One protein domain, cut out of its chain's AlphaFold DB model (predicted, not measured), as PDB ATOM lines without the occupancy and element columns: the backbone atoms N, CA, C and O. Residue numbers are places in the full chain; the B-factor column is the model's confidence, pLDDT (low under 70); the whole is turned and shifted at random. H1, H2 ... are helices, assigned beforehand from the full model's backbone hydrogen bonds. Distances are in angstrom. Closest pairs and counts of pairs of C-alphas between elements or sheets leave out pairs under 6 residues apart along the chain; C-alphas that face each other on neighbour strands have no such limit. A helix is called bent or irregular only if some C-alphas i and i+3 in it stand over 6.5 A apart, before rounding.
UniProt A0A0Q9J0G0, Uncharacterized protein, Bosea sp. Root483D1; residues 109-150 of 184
ATOM      1  N   ASP A 109     162.420 180.468 146.421       89.12
ATOM      2  CA  ASP A 109     161.500 181.093 147.368       89.12
ATOM      3  C   ASP A 109     160.242 181.619 146.650       89.12
ATOM      4  O   ASP A 109     160.087 181.491 145.430       89.12
ATOM      5  N   ALA A 110     159.302 182.165 147.424       86.06
ATOM      6  CA  ALA A 110     158.050 182.695 146.891       86.06
ATOM      7  C   ALA A 110     158.279 183.869 145.923       86.06
ATOM      8  O   ALA A 110     157.610 183.943 144.891       86.06
ATOM      9  N   ASP A 111     159.250 184.736 146.209       88.94
ATOM     10  CA  ASP A 111     159.563 185.903 145.382       88.94
ATOM     11  C   ASP A 111     160.110 185.480 144.017       88.94
ATOM     12  O   ASP A 111     159.707 186.018 142.983       88.94
ATOM     13  N   TRP A 112     160.972 184.462 143.988       90.69
ATOM     14  CA  TRP A 112     161.470 183.866 142.755       90.69
ATOM     15  C   TRP A 112     160.327 183.315 141.899       90.69
ATOM     16  O   TRP A 112     160.294 183.564 140.692       90.69
ATOM     17  N   VAL A 113     159.367 182.603 142.508       88.94
ATOM     18  CA  VAL A 113     158.205 182.052 141.789       88.94
ATOM     19  C   VAL A 113     157.328 183.171 141.234       88.94
ATOM     20  O   VAL A 113     156.969 183.125 140.060       88.94
ATOM     21  N   LEU A 114     157.011 184.190 142.037       90.06
ATOM     22  CA  LEU A 114     156.186 185.318 141.602       90.06
ATOM     23  C   LEU A 114     156.842 186.086 140.457       90.06
ATOM     24  O   LEU A 114     156.197 186.335 139.442       90.06
ATOM     25  N   LYS A 115     158.137 186.392 140.575       89.44
ATOM     26  CA  LYS A 115     158.894 187.036 139.500       89.44
ATOM     27  C   LYS A 115     158.847 186.204 138.222       89.44
ATOM     28  O   LYS A 115     158.608 186.742 137.145       89.44
ATOM     29  N   ARG A 116     159.033 184.888 138.344       88.38
ATOM     30  CA  ARG A 116     159.013 183.984 137.196       88.38
ATOM     31  C   ARG A 116     157.641 183.923 136.522       88.38
ATOM     32  O   ARG A 116     157.585 183.865 135.299       88.38
ATOM     33  N   LEU A 117     156.561 183.949 137.302       87.56
ATOM     34  CA  LEU A 117     155.193 183.976 136.783       87.56
ATOM     35  C   LEU A 117     154.888 185.288 136.060       87.56
ATOM     36  O   LEU A 117     154.333 185.241 134.969       87.56
ATOM     37  N   VAL A 118     155.289 186.432 136.623       89.94
ATOM     38  CA  VAL A 118     155.119 187.740 135.973       89.94
ATOM     39  C   VAL A 118     155.836 187.763 134.624       89.94
ATOM     40  O   VAL A 118     155.203 188.061 133.613       89.94
ATOM     41  N   GLU A 119     157.107 187.340 134.585       87.06
ATOM     42  CA  GLU A 119     157.884 187.218 133.341       87.06
ATOM     43  C   GLU A 119     157.179 186.351 132.287       87.06
ATOM     44  O   GLU A 119     157.285 186.626 131.096       87.06
ATOM     45  N   GLU A 120     156.488 185.287 132.702       84.75
ATOM     46  CA  GLU A 120     155.770 184.392 131.793       84.75
ATOM     47  C   GLU A 120     154.425 184.968 131.336       84.75
ATOM     48  O   GLU A 120     154.042 184.768 130.186       84.75
ATOM     49  N   THR A 121     153.724 185.718 132.190       83.69
ATOM     50  CA  THR A 121     152.457 186.373 131.829       83.69
ATOM     51  C   THR A 121     152.634 187.611 130.955       83.69
ATOM     52  O   THR A 121     151.755 187.913 130.155       83.69
ATOM     53  N   GLU A 122     153.749 188.325 131.104       85.56
ATOM     54  CA  GLU A 122     154.069 189.522 130.316       85.56
ATOM     55  C   GLU A 122     154.778 189.187 128.996       85.56
ATOM     56  O   GLU A 122     154.976 190.069 128.163       85.56
ATOM     57  N   ALA A 123     155.169 187.924 128.790       85.00
ATOM     58  CA  ALA A 123     155.850 187.495 127.578       85.00
ATOM     59  C   ALA A 123     154.936 187.652 126.350       85.00
ATOM     60  O   ALA A 123     153.895 187.002 126.240       85.00
ATOM     61  N   ASP A 124     155.361 188.479 125.393       83.25
ATOM     62  CA  ASP A 124     154.622 188.732 124.156       83.25
ATOM     63  C   ASP A 124     155.053 187.757 123.050       83.25
ATOM     64  O   ASP A 124     156.241 187.581 122.765       83.25
ATOM     65  N   LEU A 125     154.081 187.129 122.382       78.81
ATOM     66  CA  LEU A 125     154.332 186.271 121.224       78.81
ATOM     67  C   LEU A 125     155.052 187.014 120.091       78.81
ATOM     68  O   LEU A 125     155.762 186.369 119.318       78.81
ATOM     69  N   ALA A 126     154.920 188.341 119.995       84.06
ATOM     70  CA  ALA A 126     155.672 189.164 119.050       84.06
ATOM     71  C   ALA A 126     157.196 188.966 119.182       84.06
ATOM     72  O   ALA A 126     157.908 189.001 118.176       84.06
ATOM     73  N   ASP A 127     157.697 188.641 120.380       82.75
ATOM     74  CA  ASP A 127     159.118 188.367 120.621       82.75
ATOM     75  C   ASP A 127     159.642 187.153 119.845       82.75
ATOM     76  O   ASP A 127     160.856 187.034 119.631       82.75
ATOM     77  N   LEU A 128     158.755 186.252 119.414       82.31
ATOM     78  CA  LEU A 128     159.099 185.070 118.628       82.31
ATOM     79  C   LEU A 128     159.284 185.369 117.143       82.31
ATOM     80  O   LEU A 128     159.833 184.524 116.442       82.31
ATOM     81  N   TYR A 129     158.865 186.532 116.650       82.81
ATOM     82  CA  TYR A 129     158.915 186.865 115.229       82.81
ATOM     83  C   TYR A 129     160.048 187.855 114.931       82.81
ATOM     84  O   TYR A 129     160.346 188.759 115.711       82.81
ATOM     85  N   GLY A 130     160.751 187.636 113.819       80.38
ATOM     86  CA  GLY A 130     161.731 188.581 113.282       80.38
ATOM     87  C   GLY A 130     161.068 189.675 112.440       80.38
ATOM     88  O   GLY A 130     159.873 189.623 112.164       80.38
ATOM     89  N   GLU A 131     161.861 190.634 111.958       77.62
ATOM     90  CA  GLU A 131     161.391 191.757 111.119       77.62
ATOM     91  C   GLU A 131     160.681 191.309 109.829       77.62
ATOM     92  O   GLU A 131     159.843 192.024 109.289       77.62
ATOM     93  N   SER A 132     160.978 190.102 109.345       75.94
ATOM     94  CA  SER A 132     160.349 189.500 108.166       75.94
ATOM     95  C   SER A 132     158.989 188.844 108.440       75.94
ATOM     96  O   SER A 132     158.406 188.261 107.528       75.94
ATOM     97  N   GLY A 133     158.501 188.866 109.685       76.69
ATOM     98  CA  GLY A 133     157.300 188.135 110.108       76.69
ATOM     99  C   GLY A 133     157.493 186.615 110.200       76.69
ATOM    100  O   GLY A 133     156.554 185.892 110.525       76.69
ATOM    101  N   MET A 134     158.704 186.111 109.942       79.62
ATOM    102  CA  MET A 134     159.059 184.708 110.161       79.62
ATOM    103  C   MET A 134     159.438 184.481 111.623       79.62
ATOM    104  O   MET A 134     160.054 185.345 112.253       79.62
ATOM    105  N   MET A 135     159.105 183.306 112.162       75.06
ATOM    106  CA  MET A 135     159.554 182.923 113.501       75.06
ATOM    107  C   MET A 135     161.086 182.900 113.572       75.06
ATOM    108  O   MET A 135     161.761 182.384 112.677       75.06
ATOM    109  N   LYS A 136     161.633 183.440 114.661       81.81
ATOM    110  CA  LYS A 136     163.051 183.360 115.006       81.81
ATOM    111  C   LYS A 136     163.462 181.895 115.147       81.81
ATOM    112  O   LYS A 136     162.681 181.038 115.563       81.81
ATOM    113  N   ALA A 137     164.717 181.596 114.820       82.12
ATOM    114  CA  ALA A 137     165.267 180.274 115.084       82.12
ATOM    115  C   ALA A 137     165.316 180.019 116.600       82.12
ATOM    116  O   ALA A 137     165.546 180.939 117.377       82.12
ATOM    117  N   VAL A 138     165.198 178.754 117.026       78.25
ATOM    118  CA  VAL A 138     165.158 178.373 118.456       78.25
ATOM    119  C   VAL A 138     166.335 178.943 119.258       78.25
ATOM    120  O   VAL A 138     166.173 179.321 120.414       78.25
ATOM    121  N   ARG A 139     167.520 179.045 118.647       80.75
ATOM    122  CA  ARG A 139     168.720 179.646 119.261       80.75
ATOM    123  C   ARG A 139     168.576 181.146 119.565       80.75
ATOM    124  O   ARG A 139     169.150 181.606 120.548       80.75
ATOM    125  N   ASP A 140     167.803 181.856 118.748       84.88
ATOM    126  CA  ASP A 140     167.609 183.309 118.777       84.88
ATOM    127  C   ASP A 140     166.342 183.685 119.571       84.88
ATOM    128  O   ASP A 140     166.103 184.856 119.859       84.88
ATOM    129  N   CYS A 141     165.543 182.690 119.980       80.69
ATOM    130  CA  CYS A 141     164.414 182.888 120.879       80.69
ATOM    131  C   CYS A 141     164.890 183.242 122.306       80.69
ATOM    132  O   CYS A 141     165.762 182.552 122.871       80.69
ATOM    133  N   PRO A 142     164.280 184.260 122.940       83.94
ATOM    134  CA  PRO A 142     164.511 184.579 124.344       83.94
ATOM    135  C   PRO A 142     164.346 183.365 125.271       83.94
ATOM    136  O   PRO A 142     163.584 182.434 125.005       83.94
ATOM    137  N   VAL A 143     165.079 183.362 126.390       81.62
ATOM    138  CA  VAL A 143     165.130 182.218 127.324       81.62
ATOM    139  C   VAL A 143     163.759 181.908 127.937       81.62
ATOM    140  O   VAL A 143     163.476 180.739 128.201       81.62
ATOM    141  N   ILE A 144     162.905 182.925 128.109       84.25
ATOM    142  CA  ILE A 144     161.522 182.769 128.581       84.25
ATOM    143  C   ILE A 144     160.741 181.776 127.709       84.25
ATOM    144  O   ILE A 144     160.144 180.855 128.250       84.25
ATOM    145  N   TRP A 145     160.882 181.844 126.384       80.19
ATOM    146  CA  TRP A 145     160.208 180.953 125.434       80.19
ATOM    147  C   TRP A 145     160.875 179.582 125.294       80.19
ATOM    148  O   TRP A 145     160.213 178.594 124.994       80.19
ATOM    149  N   ARG A 146     162.190 179.493 125.536       78.69
ATOM    150  CA  ARG A 146     162.928 178.216 125.486       78.69
ATOM    151  C   ARG A 146     162.733 177.338 126.718       78.69
ATOM    152  O   ARG A 146     162.883 176.125 126.623       78.69
ATOM    153  N   LYS A 147     162.506 177.954 127.878       76.00
ATOM    154  CA  LYS A 147     162.423 177.270 129.179       76.00
ATOM    155  C   LYS A 147     161.056 177.406 129.861       76.00
ATOM    156  O   LYS A 147     160.868 176.801 130.910       76.00
ATOM    157  N   GLY A 148     160.158 178.240 129.338       66.25
ATOM    158  CA  GLY A 148     158.818 178.468 129.884       66.25
ATOM    159  C   GLY A 148     157.859 177.308 129.623       66.25
ATOM    160  O   GLY A 148     158.099 176.465 128.753       66.25
ATOM    161  N   LEU A 149     156.755 177.277 130.371       56.16
ATOM    162  CA  LEU A 149     155.713 176.250 130.291       56.16
ATOM    163  C   LEU A 149     155.024 176.249 128.909       56.16
ATOM    164  O   LEU A 149     154.577 175.208 128.419       56.16
ATOM    165  N   ALA A 150     155.026 177.407 128.239       51.19
ATOM    166  CA  ALA A 150     154.549 177.608 126.868       51.19
ATOM    167  C   ALA A 150     155.297 176.785 125.793       51.19
ATOM    168  O   ALA A 150     154.806 176.651 124.673       51.19
TER     169      ALA A 150
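AT A GLANCE: This is residues 109 to 150 of the 184 residues of an uncharacterized protein of Bosea sp. Root483D1 (UniProt A0A0Q9J0G0). A helix, H1, makes one end of a long, loose shape; beyond it the chain runs on through the short helix H2 to the far end, then folds back through a long link, so that the short helix H3 comes near the last residues of H1. No two of these helices touch, and residues 109 to 115, of which 110 to 115 belong to H1, stick out at one end. The printed part has 42 residues with three named helices, in the order H1, H2, H3, and no named strand; its class is all helix, with 21 of the 42 residues in the named helices. The whole is loose, with a radius of gyration of the C-alphas of 12.0 A, and its C-alphas span 39 by 17 by 13 A.

HOW THE PARTS SIT: Start with H1, residues 110 to 121, which touches no helix. Pass the tight link of 3 residues and you reach H2, residues 125 to 128, which is apart from H1. Go on over the 14 residues of the long link to H3, residues 143 to 147. H2 and H3 are apart, but only just, with their closest C-alphas 8.0 A from each other. Now compare Glu 120 with Ile 144: their C-alphas, the closest of H1 and H3, are 6.8 A apart. With 2 pairs of C-alphas within 8 A, H1 and H3 are close but not clearly touching, and their centres are 13.5 A apart. On the backbone of H1 and H3, each O i to N i+4 pair is within hydrogen-bond range; H2 is too short for such a pair, and its 1 O i to N i+3 pair is within range.

IN THESE COORDINATES: Find C-alpha 110 at (158.050, 182.695, 146.891); from there H1 runs 16.5 A to C-alpha 121 at (152.457, 186.373, 131.829). H2 runs 5.6 A from C-alpha 125 to C-alpha 128. H3 runs 5.9 A from C-alpha 143 to C-alpha 147, which you find at (162.423, 177.270, 129.179). None of the three helices is bent or irregular.

THE WHOLE: Look at Asp 109 and Ser 132: their C-alphas, the two farthest apart in the domain, are 40.1 A from each other. The outline is a rod. The link from H2 to H3, residues 129 to 142, is the long one, and its C-alphas lie 5 to 19 A from the mean of all C-alphas. The printed part has no cut, and its first and last C-alphas, those of Asp 109 and Ala 150, are 21.9 A apart. In the B-factor column the mean pLDDT of the printed part of this model is 81.5; look for low confidence, under 70, at residues 148 to 150.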